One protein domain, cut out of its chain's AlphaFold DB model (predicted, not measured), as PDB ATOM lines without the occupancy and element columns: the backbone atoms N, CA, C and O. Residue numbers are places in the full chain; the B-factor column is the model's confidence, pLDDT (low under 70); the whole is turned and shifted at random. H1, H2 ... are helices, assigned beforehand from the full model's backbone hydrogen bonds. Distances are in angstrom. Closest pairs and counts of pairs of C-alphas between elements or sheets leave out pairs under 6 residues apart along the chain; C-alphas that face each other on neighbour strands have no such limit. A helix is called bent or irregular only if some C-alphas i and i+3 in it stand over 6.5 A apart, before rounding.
ATOM      1  N   TYR A 122      -1.758   2.364  16.439       42.78
ATOM      2  CA  TYR A 122      -2.416   3.009  17.564       42.78
ATOM      3  C   TYR A 122      -1.677   4.290  17.890       42.78
ATOM      4  O   TYR A 122      -0.452   4.304  18.010       42.78
ATOM      5  N   ASP A 123      -2.477   5.333  18.023       46.69
ATOM      6  CA  ASP A 123      -2.055   6.650  18.417       46.69
ATOM      7  C   ASP A 123      -2.607   6.927  19.828       46.69
ATOM      8  O   ASP A 123      -3.816   7.129  19.981       46.69
ATOM      9  N   PRO A 124      -1.767   6.901  20.877       48.28
ATOM     10  CA  PRO A 124      -2.221   7.215  22.230       48.28
ATOM     11  C   PRO A 124      -2.637   8.677  22.404       48.28
ATOM     12  O   PRO A 124      -3.367   9.015  23.337       48.28
ATOM     13  N   ARG A 125      -2.199   9.551  21.492       50.38
ATOM     14  CA  ARG A 125      -2.203  11.011  21.641       50.38
ATOM     15  C   ARG A 125      -3.606  11.626  21.583       50.38
ATOM     16  O   ARG A 125      -3.769  12.812  21.852       50.38
ATOM     17  N   GLY A 126      -4.625  10.840  21.227       47.97
ATOM     18  CA  GLY A 126      -6.015  11.293  21.120       47.97
ATOM     19  C   GLY A 126      -6.848  11.162  22.398       47.97
ATOM     20  O   GLY A 126      -7.810  11.905  22.557       47.97
ATOM     21  N   LYS A 127      -6.510  10.240  23.313       54.41
ATOM     22  CA  LYS A 127      -7.397   9.886  24.443       54.41
ATOM     23  C   LYS A 127      -7.092  10.613  25.747       54.41
ATOM     24  O   LYS A 127      -7.976  10.751  26.584       54.41
ATOM     25  N   THR A 128      -5.863  11.085  25.917       59.28
ATOM     26  CA  THR A 128      -5.419  11.780  27.132       59.28
ATOM     27  C   THR A 128      -5.779  13.263  27.132       59.28
ATOM     28  O   THR A 128      -5.810  13.856  28.204       59.28
ATOM     29  N   LYS A 129      -6.154  13.830  25.972       63.53
ATOM     30  CA  LYS A 129      -6.533  15.248  25.795       63.53
ATOM     31  C   LYS A 129      -7.622  15.740  26.751       63.53
ATOM     32  O   LYS A 129      -7.692  16.930  27.022       63.53
ATOM     33  N   LYS A 130      -8.475  14.835  27.247       72.19
ATOM     34  CA  LYS A 130      -9.527  15.158  28.221       72.19
ATOM     35  C   LYS A 130      -8.960  15.606  29.576       72.19
ATOM     36  O   LYS A 130      -9.607  16.383  30.265       72.19
ATOM     37  N   TYR A 131      -7.791  15.097  29.957       71.88
ATOM     38  CA  TYR A 131      -7.212  15.282  31.293       71.88
ATOM     39  C   TYR A 131      -5.833  15.944  31.267       71.88
ATOM     40  O   TYR A 131      -5.439  16.567  32.247       71.88
ATOM     41  N   PHE A 132      -5.106  15.813  30.156       77.81
ATOM     42  CA  PHE A 132      -3.750  16.312  29.993       77.81
ATOM     43  C   PHE A 132      -3.585  17.017  28.646       77.81
ATOM     44  O   PHE A 132      -4.196  16.604  27.655       77.81
ATOM     45  N   PRO A 133      -2.721  18.039  28.574       81.00
ATOM     46  CA  PRO A 133      -2.350  18.660  27.311       81.00
ATOM     47  C   PRO A 133      -1.723  17.655  26.336       81.00
ATOM     48  O   PRO A 133      -1.173  16.612  26.709       81.00
ATOM     49  N   GLY A 134      -1.855  17.979  25.050       76.62
ATOM     50  CA  GLY A 134      -1.344  17.149  23.971       76.62
ATOM     51  C   GLY A 134       0.188  17.046  23.967       76.62
ATOM     52  O   GLY A 134       0.873  17.842  24.605       76.62
ATOM     53  N   PRO A 135       0.738  16.075  23.222       79.88
ATOM     54  CA  PRO A 135       2.176  15.956  22.994       79.88
ATOM     55  C   PRO A 135       2.771  17.239  22.408       79.88
ATOM     56  O   PRO A 135       2.128  17.906  21.594       79.88
ATOM     57  N   ILE A 136       4.015  17.529  22.774       84.62
ATOM     58  CA  ILE A 136       4.776  18.687  22.305       84.62
ATOM     59  C   ILE A 136       5.796  18.256  21.255       84.62
ATOM     60  O   ILE A 136       6.235  17.107  21.233       84.62
ATOM     61  N   LYS A 137       6.159  19.163  20.349       86.12
ATOM     62  CA  LYS A 137       7.224  18.916  19.377       86.12
ATOM     63  C   LYS A 137       8.537  19.420  19.967       86.12
ATOM     64  O   LYS A 137       8.621  20.582  20.353       86.12
ATOM     65  N   SER A 138       9.527  18.545  20.064       82.38
ATOM     66  CA  SER A 138      10.848  18.882  20.574       82.38
ATOM     67  C   SER A 138      11.625  19.749  19.584       82.38
ATOM     68  O   SER A 138      11.276  19.847  18.401       82.38
ATOM     69  N   LEU A 139      12.730  20.332  20.055       81.69
ATOM     70  CA  LEU A 139      13.663  21.105  19.227       81.69
ATOM     71  C   LEU A 139      14.243  20.278  18.064       81.69
ATOM     72  O   LEU A 139      14.587  20.833  17.026       81.69
ATOM     73  N   THR A 140      14.299  18.949  18.206       82.00
ATOM     74  CA  THR A 140      14.765  18.010  17.170       82.00
ATOM     75  C   THR A 140      13.663  17.592  16.192       82.00
ATOM     76  O   THR A 140      13.888  16.770  15.306       82.00
ATOM     77  N   GLY A 141      12.457  18.153  16.329       82.44
ATOM     78  CA  GLY A 141      11.315  17.888  15.458       82.44
ATOM     79  C   GLY A 141      10.527  16.620  15.800       82.44
ATOM     80  O   GLY A 141       9.531  16.332  15.127       82.44
ATOM     81  N   ASN A 142      10.924  15.898  16.851       82.50
ATOM     82  CA  ASN A 142      10.250  14.692  17.322       82.50
ATOM     83  C   ASN A 142       9.046  15.035  18.206       82.50
ATOM     84  O   ASN A 142       9.022  16.052  18.891       82.50
ATOM     85  N   TRP A 143       8.019  14.184  18.195       79.50
ATOM     86  CA  TRP A 143       6.873  14.333  19.094       79.50
ATOM     87  C   TRP A 143       7.173  13.682  20.441       79.50
ATOM     88  O   TRP A 143       7.402  12.475  20.506       79.50
ATOM     89  N   GLU A 144       7.092  14.464  21.508       81.25
ATOM     90  CA  GLU A 144       7.350  14.048  22.883       81.25
ATOM     91  C   GLU A 144       6.094  14.195  23.741       81.25
ATOM     92  O   GLU A 144       5.193  14.992  23.460       81.25
ATOM     93  N   ARG A 145       5.996  13.382  24.798       79.38
ATOM     94  CA  ARG A 145       4.878  13.486  25.741       79.38
ATOM     95  C   ARG A 145       4.969  14.813  26.487       79.38
ATOM     96  O   ARG A 145       6.055  15.302  26.765       79.38
ATOM     97  N   HIS A 146       3.815  15.375  26.840       81.88
ATOM     98  CA  HIS A 146       3.801  16.578  27.658       81.88
ATOM     99  C   HIS A 146       4.412  16.290  29.045       81.88
ATOM    100  O   HIS A 146       4.044  15.270  29.642       81.88
ATOM    101  N   PRO A 147       5.254  17.182  29.603       87.75
ATOM    102  CA  PRO A 147       5.894  16.983  30.907       87.75
ATOM    103  C   PRO A 147       4.915  16.633  32.034       87.75
ATOM    104  O   PRO A 147       5.148  15.696  32.788       87.75
ATOM    105  N   THR A 148       3.761  17.303  32.095       84.19
ATOM    106  CA  THR A 148       2.696  17.004  33.075       84.19
ATOM    107  C   THR A 148       2.177  15.569  32.981       84.19
ATOM    108  O   THR A 148       1.941  14.928  34.000       84.19
ATOM    109  N   PHE A 149       2.010  15.041  31.764       82.69
ATOM    110  CA  PHE A 149       1.576  13.657  31.588       82.69
ATOM    111  C   PHE A 149       2.700  12.681  31.947       82.69
ATOM    112  O   PHE A 149       2.443  11.631  32.520       82.69
ATOM    113  N   GLN A 150       3.954  13.034  31.669       83.06
ATOM    114  CA  GLN A 150       5.098  12.229  32.088       83.06
ATOM    115  C   GLN A 150       5.232  12.174  33.616       83.06
ATOM    116  O   GLN A 150       5.426  11.089  34.154       83.06
ATOM    117  N   ALA A 151       5.048  13.299  34.313       86.19
ATOM    118  CA  ALA A 151       5.015  13.349  35.776       86.19
ATOM    119  C   ALA A 151       3.880  12.485  36.349       86.19
ATOM    120  O   ALA A 151       4.105  11.709  37.276       86.19
ATOM    121  N   PHE A 152       2.691  12.547  35.742       86.75
ATOM    122  CA  PHE A 152       1.563  11.685  36.096       86.75
ATOM    123  C   PHE A 152       1.893  10.197  35.966       86.75
ATOM    124  O   PHE A 152       1.634   9.427  36.886       86.75
ATOM    125  N   LEU A 153       2.494   9.784  34.846       84.31
ATOM    126  CA  LEU A 153       2.894   8.392  34.628       84.31
ATOM    127  C   LEU A 153       3.960   7.939  35.631       84.31
ATOM    128  O   LEU A 153       3.891   6.815  36.122       84.31
ATOM    129  N   SER A 154       4.925   8.802  35.950       84.56
ATOM    130  CA  SER A 154       5.941   8.509  36.961       84.56
ATOM    131  C   SER A 154       5.317   8.294  38.339       84.56
ATOM    132  O   SER A 154       5.583   7.273  38.965       84.56
ATOM    133  N   SER A 155       4.443   9.204  38.780       85.69
ATOM    134  CA  SER A 155       3.757   9.104  40.075       85.69
ATOM    135  C   SER A 155       2.827   7.884  40.139       85.69
ATOM    136  O   SER A 155       2.826   7.137  41.113       85.69
ATOM    137  N   TRP A 156       2.132   7.573  39.042       88.50
ATOM    138  CA  TRP A 156       1.356   6.338  38.925       88.50
ATOM    139  C   TRP A 156       2.216   5.071  39.029       88.50
ATOM    140  O   TRP A 156       1.828   4.109  39.685       88.50
ATOM    141  N   ASN A 157       3.388   5.047  38.392       86.12
ATOM    142  CA  ASN A 157       4.290   3.901  38.482       86.12
ATOM    143  C   ASN A 157       4.853   3.726  39.897       86.12
ATOM    144  O   ASN A 157       5.023   2.591  40.327       86.12
ATOM    145  N   ILE A 158       5.088   4.823  40.623       88.56
ATOM    146  CA  ILE A 158       5.464   4.787  42.043       88.56
ATOM    147  C   ILE A 158       4.330   4.174  42.875       88.56
ATOM    148  O   ILE A 158       4.581   3.254  43.648       88.56
ATOM    149  N   LEU A 159       3.081   4.599  42.649       90.75
ATOM    150  CA  LEU A 159       1.901   4.021  43.298       90.75
ATOM    151  C   LEU A 159       1.768   2.510  43.038       90.75
ATOM    152  O   LEU A 159       1.492   1.741  43.956       90.75
ATOM    153  N   LEU A 160       1.967   2.063  41.793       87.94
ATOM    154  CA  LEU A 160       1.922   0.635  41.462       87.94
ATOM    155  C   LEU A 160       3.118  -0.151  42.014       87.94
ATOM    156  O   LEU A 160       3.005  -1.355  42.226       87.94
ATOM    157  N   ALA A 161       4.252   0.502  42.253       88.31
ATOM    158  CA  ALA A 161       5.450  -0.117  42.809       88.31
ATOM    159  C   ALA A 161       5.444  -0.203  44.346       88.31
ATOM    160  O   ALA A 161       6.420  -0.684  44.920       88.31
ATOM    161  N   SER A 162       4.377   0.242  45.019       92.25
ATOM    162  CA  SER A 162       4.256   0.150  46.476       92.25
ATOM    163  C   SER A 162       4.369  -1.295  46.961       92.25
ATOM    164  O   SER A 162       3.624  -2.169  46.517       92.25
ATOM    165  N   THR A 163       5.298  -1.531  47.891       90.88
ATOM    166  CA  THR A 163       5.618  -2.857  48.444       90.88
ATOM    167  C   THR A 163       4.931  -3.152  49.777       90.88
ATOM    168  O   THR A 163       5.027  -4.276  50.254       90.88
ATOM    169  N   THR A 164       4.261  -2.171  50.387       92.50
ATOM    170  CA  THR A 164       3.409  -2.346  51.576       92.50
ATOM    171  C   THR A 164       2.087  -1.606  51.384       92.50
ATOM    172  O   THR A 164       1.986  -0.728  50.519       92.50
ATOM    173  N   GLU A 165       1.077  -1.956  52.178       93.81
ATOM    174  CA  GLU A 165      -0.230  -1.296  52.132       93.81
ATOM    175  C   GLU A 165      -0.133   0.172  52.572       93.81
ATOM    176  O   GLU A 165      -0.657   1.053  51.897       93.81
ATOM    177  N   GLU A 166       0.663   0.470  53.600       95.31
ATOM    178  CA  GLU A 166       0.879   1.838  54.086       95.31
ATOM    179  C   GLU A 166       1.573   2.704  53.030       95.31
ATOM    180  O   GLU A 166       1.210   3.863  52.825       95.31
ATOM    181  N   ALA A 167       2.552   2.136  52.316       94.88
ATOM    182  CA  ALA A 167       3.213   2.814  51.206       94.88
ATOM    183  C   ALA A 167       2.251   3.040  50.031       94.88
ATOM    184  O   ALA A 167       2.351   4.048  49.336       94.88
ATOM    185  N   PHE A 168       1.320   2.116  49.777       96.19
ATOM    186  CA  PHE A 168       0.276   2.307  48.770       96.19
ATOM    187  C   PHE A 168      -0.670   3.445  49.154       96.19
ATOM    188  O   PHE A 168      -0.898   4.332  48.333       96.19
ATOM    189  N   ASP A 169      -1.160   3.468  50.391       96.44
ATOM    190  CA  ASP A 169      -2.086   4.500  50.860       96.44
ATOM    191  C   ASP A 169      -1.437   5.890  50.885       96.44
ATOM    192  O   ASP A 169      -2.040   6.865  50.424       96.44
ATOM    193  N   ALA A 170      -0.181   5.983  51.337       97.00
ATOM    194  CA  ALA A 170       0.594   7.222  51.306       97.00
ATOM    195  C   ALA A 170       0.804   7.726  49.868       97.00
ATOM    196  O   ALA A 170       0.496   8.883  49.563       97.00
ATOM    197  N   ASN A 171       1.241   6.845  48.961       96.06
ATOM    198  CA  ASN A 171       1.435   7.192  47.551       96.06
ATOM    199  C   ASN A 171       0.110   7.557  46.868       96.06
ATOM    200  O   ASN A 171       0.092   8.414  45.987       96.06
ATOM    201  N   LEU A 172      -1.011   6.941  47.257       95.44
ATOM    202  CA  LEU A 172      -2.327   7.254  46.699       95.44
ATOM    203  C   LEU A 172      -2.797   8.641  47.141       95.44
ATOM    204  O   LEU A 172      -3.358   9.387  46.336       95.44
ATOM    205  N   LEU A 173      -2.557   9.002  48.402       95.62
ATOM    206  CA  LEU A 173      -2.851  10.337  48.914       95.62
ATOM    207  C   LEU A 173      -2.020  11.405  48.193       95.62
ATOM    208  O   LEU A 173      -2.565  12.423  47.764       95.62
ATOM    209  N   GLU A 174      -0.727  11.150  48.005       94.69
ATOM    210  CA  GLU A 174       0.160  12.037  47.253       94.69
ATOM    211  C   GLU A 174      -0.251  12.135  45.772       94.69
ATOM    212  O   GLU A 174      -0.351  13.224  45.209       94.69
ATOM    213  N   PHE A 175      -0.596  11.013  45.141       93.31
ATOM    214  CA  PHE A 175      -1.091  10.995  43.765       93.31
ATOM    215  C   PHE A 175      -2.378  11.822  43.602       93.31
ATOM    216  O   PHE A 175      -2.551  12.528  42.607       93.31
ATOM    217  N   ARG A 176      -3.274  11.783  44.596       94.50
ATOM    218  CA  ARG A 176      -4.499  12.599  44.623       94.50
ATOM    219  C   ARG A 176      -4.222  14.091  44.777       94.50
ATOM    220  O   ARG A 176      -4.974  14.883  44.216       94.50
ATOM    221  N   SER A 177      -3.184  14.479  45.519       93.88
ATOM    222  CA  SER A 177      -2.850  15.892  45.735       93.88
ATOM    223  C   SER A 177      -2.118  16.518  44.543       93.88
ATOM    224  O   SER A 177      -2.291  17.705  44.272       93.88
ATOM    225  N   GLN A 178      -1.341  15.723  43.801       91.19
ATOM    226  CA  GLN A 178      -0.529  16.201  42.677       91.19
ATOM    227  C   GLN A 178      -1.316  16.425  41.375       91.19
ATOM    228  O   GLN A 178      -0.882  17.208  40.525       91.19
ATOM    229  N   PHE A 179      -2.446  15.739  41.172       90.62
ATOM    230  CA  PHE A 179      -3.143  15.721  39.880       90.62
ATOM    231  C   PHE A 179      -4.638  16.019  39.987       90.62
ATOM    232  O   PHE A 179      -5.252  15.939  41.044       90.62
ATOM    233  N   SER A 180      -5.250  16.369  38.851       88.56
ATOM    234  CA  SER A 180      -6.663  16.746  38.814       88.56
ATOM    235  C   SER A 180      -7.580  15.599  39.248       88.56
ATOM    236  O   SER A 180      -7.402  14.450  38.835       88.56
ATOM    237  N   ALA A 181      -8.634  15.941  39.995       87.31
ATOM    238  CA  ALA A 181      -9.632  14.988  40.481       87.31
ATOM    239  C   ALA A 181     -10.232  14.125  39.358       87.31
ATOM    240  O   ALA A 181     -10.535  12.954  39.560       87.31
ATOM    241  N   GLY A 182     -10.378  14.674  38.146       82.88
ATOM    242  CA  GLY A 182     -10.885  13.924  36.996       82.88
ATOM    243  C   GLY A 182      -9.947  12.807  36.525       82.88
ATOM    244  O   GLY A 182     -10.424  11.741  36.133       82.88
ATOM    245  N   ALA A 183      -8.631  13.039  36.560       81.19
ATOM    246  CA  ALA A 183      -7.631  12.049  36.165       81.19
ATOM    247  C   ALA A 183      -7.457  10.968  37.240       81.19
ATOM    248  O   ALA A 183      -7.431   9.778  36.923       81.19
ATOM    249  N   THR A 184      -7.396  11.375  38.509       86.81
ATOM    250  CA  THR A 184      -7.230  10.463  39.648       86.81
ATOM    251  C   THR A 184      -8.479   9.606  39.851       86.81
ATOM    252  O   THR A 184      -8.371   8.382  39.873       86.81
ATOM    253  N   SER A 185      -9.682  10.197  39.809       86.81
ATOM    254  CA  SER A 185     -10.950   9.449  39.890       86.81
ATOM    255  C   SER A 185     -11.096   8.425  38.770       86.81
ATOM    256  O   SER A 185     -11.633   7.337  38.983       86.81
ATOM    257  N   TYR A 186     -10.613   8.739  37.562       83.81
ATOM    258  CA  TYR A 186     -10.595   7.777  36.464       83.81
ATOM    259  C   TYR A 186      -9.711   6.567  36.795       83.81
ATOM    260  O   TYR A 186     -10.133   5.425  36.599       83.81
ATOM    261  N   CYS A 187      -8.509   6.809  37.324       84.25
ATOM    262  CA  CYS A 187      -7.607   5.748  37.753       84.25
ATOM    263  C   CYS A 187      -8.217   4.870  38.848       84.25
ATOM    264  O   CYS A 187      -8.190   3.645  38.735       84.25
ATOM    265  N   GLU A 188      -8.826   5.474  39.861       86.75
ATOM    266  CA  GLU A 188      -9.429   4.745  40.978       86.75
ATOM    267  C   GLU A 188     -10.618   3.889  40.526       86.75
ATOM    268  O   GLU A 188     -10.634   2.673  40.717       86.75
ATOM    269  N   SER A 189     -11.573   4.509  39.828       83.69
ATOM    270  CA  SER A 189     -12.808   3.853  39.374       83.69
ATOM    271  C   SER A 189     -12.608   2.841  38.244       83.69
ATOM    272  O   SER A 189     -13.481   2.010  37.998       83.69
ATOM    273  N   THR A 190     -11.488   2.903  37.520       79.56
ATOM    274  CA  THR A 190     -11.240   2.010  36.378       79.56
ATOM    275  C   THR A 190     -10.176   0.963  36.666       79.56
ATOM    276  O   THR A 190     -10.349  -0.193  36.268       79.56
ATOM    277  N   TRP A 191      -9.076   1.365  37.301       84.56
ATOM    278  CA  TRP A 191      -7.868   0.553  37.426       84.56
ATOM    279  C   TRP A 191      -7.656   0.049  38.845       84.56
ATOM    280  O   TRP A 191      -7.395  -1.139  39.002       84.56
ATOM    281  N   LEU A 192      -7.829   0.886  39.873       86.69
ATOM    282  CA  LEU A 192      -7.601   0.445  41.256       86.69
ATOM    283  C   LEU A 192      -8.677  -0.516  41.785       86.69
ATOM    284  O   LEU A 192      -8.427  -1.201  42.771       86.69
ATOM    285  N   LEU A 193      -9.796  -0.696  41.070       85.38
ATOM    286  CA  LEU A 193     -10.679  -1.863  41.245       85.38
ATOM    287  C   LEU A 193      -9.929  -3.202  41.120       85.38
ATOM    288  O   LEU A 193     -10.357  -4.216  41.658       85.38
ATOM    289  N   TRP A 194      -8.812  -3.202  40.391       84.19
ATOM    290  CA  TRP A 194      -7.954  -4.351  40.130       84.19
ATOM    291  C   TRP A 194      -6.603  -4.232  40.844       84.19
ATOM    292  O   TRP A 194      -5.626  -4.813  40.372       84.19
ATOM    293  N   LYS A 195      -6.514  -3.469  41.946       86.19
ATOM    294  CA  LYS A 195      -5.243  -3.205  42.650       86.19
ATOM    295  C   LYS A 195      -4.475  -4.481  43.006       86.19
ATOM    296  O   LYS A 195      -3.267  -4.526  42.806       86.19
ATOM    297  N   GLU A 196      -5.190  -5.551  43.359       86.19
ATOM    298  CA  GLU A 196      -4.636  -6.878  43.668       86.19
ATOM    299  C   GLU A 196      -3.842  -7.519  42.515       86.19
ATOM    300  O   GLU A 196      -3.077  -8.457  42.706       86.19
ATOM    301  N   LYS A 197      -4.044  -7.030  41.289       81.62
ATOM    302  CA  LYS A 197      -3.456  -7.547  40.045       81.62
ATOM    303  C   LYS A 197      -2.483  -6.569  39.394       81.62
ATOM    304  O   LYS A 197      -1.982  -6.853  38.307       81.62
ATOM    305  N   LEU A 198      -2.282  -5.402  40.001       83.25
ATOM    306  CA  LEU A 198      -1.522  -4.296  39.419       83.25
ATOM    307  C   LEU A 198      -0.423  -3.792  40.345       83.25
ATOM    308  O   LEU A 198       0.659  -3.469  39.865       83.25
ATOM    309  N   VAL A 199      -0.712  -3.688  41.639       87.75
ATOM    310  CA  VAL A 199       0.202  -3.104  42.617       87.75
ATOM    311  C   VAL A 199       1.091  -4.203  43.199       87.75
ATOM    312  O   VAL A 199       0.594  -5.263  43.586       87.75
TER     313      VAL A 199
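AT A GLANCE: This is residues 122 to 199 of the 339 residues of an uncharacterized protein of Rhynchosporium secalis (UniProt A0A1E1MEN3). Two helices of equal length, H1 and H2, form a helical hairpin, and a third, H3, folds back near the end of H2, so that the three make a loose triangle with H1 and H3 apart; the short H4 follows at the far end of H3. Beyond the first residue of H1, a long stretch without a named element, residues 122 to 146, holds a narrow loop whose tip at Gly 141 makes one end of the longest axis. The printed part has 78 residues with four named helices, in the order H1, H2, H3, H4, and no named strand; the class is all helix. The whole is elongated, spanning 43 by 23 by 21 A, and only just loose, close to compact, with a radius of gyration of the C-alphas of 14.0 A.

IN THESE COORDINATES: H1 holds residues 147 to 160 and measures 19.9 A from its first C-alpha, at (5.894, 16.983, 30.907), to its last. H2, residues 165 to 178, is also 19.9 A long, and its first C-alpha stands at (-0.230, -1.296, 52.132). H3, residues 181 to 190, measures 13.7 A. H4, residues 192 to 197, measures 9.1 A and ends with C-alpha 197 at (-3.456, -7.547, 40.045); it is irregular, with C-alphas 193 and 196 8.2 A apart.

HOW THE PARTS SIT: H1 and H2 touch, and the closest C-alphas, those of Leu 159 and Asn 171, are 5.3 A apart. They run opposite ways at a shallow tilt of 16 degrees, and H1 touches H2 with residues 155 to 160 alone. H2 and H3 are close but not clearly touching; their closest C-alphas, those of Arg 176 and Thr 184, are 6.1 A apart. They run opposite ways at a steep tilt of 37 degrees, only just past shallow. H3 and H4 meet only through their link. H1 and H4 are apart, but only just, at 8.2 A; H1 and H3 are apart, as are H2 and H4. In H1, H2 and H3 every O i to N i+4 pair is within hydrogen-bond range; in H4 it is 0 of 2, against 2 of 3 O i to N i+3 pairs. In the stretch before H1, residues 136 to 137 pair with residues 143 to 144, antiparallel.

THE WHOLE: The two C-alphas farthest apart, those of Gly 141 and Glu 166, are 43.1 A apart. The printed part has no cut, and the links H1 to H2, H2 to H3 and H3 to H4 are tight. The mean pLDDT of the printed part is 82.9, and residues 122 to 129 are under 70.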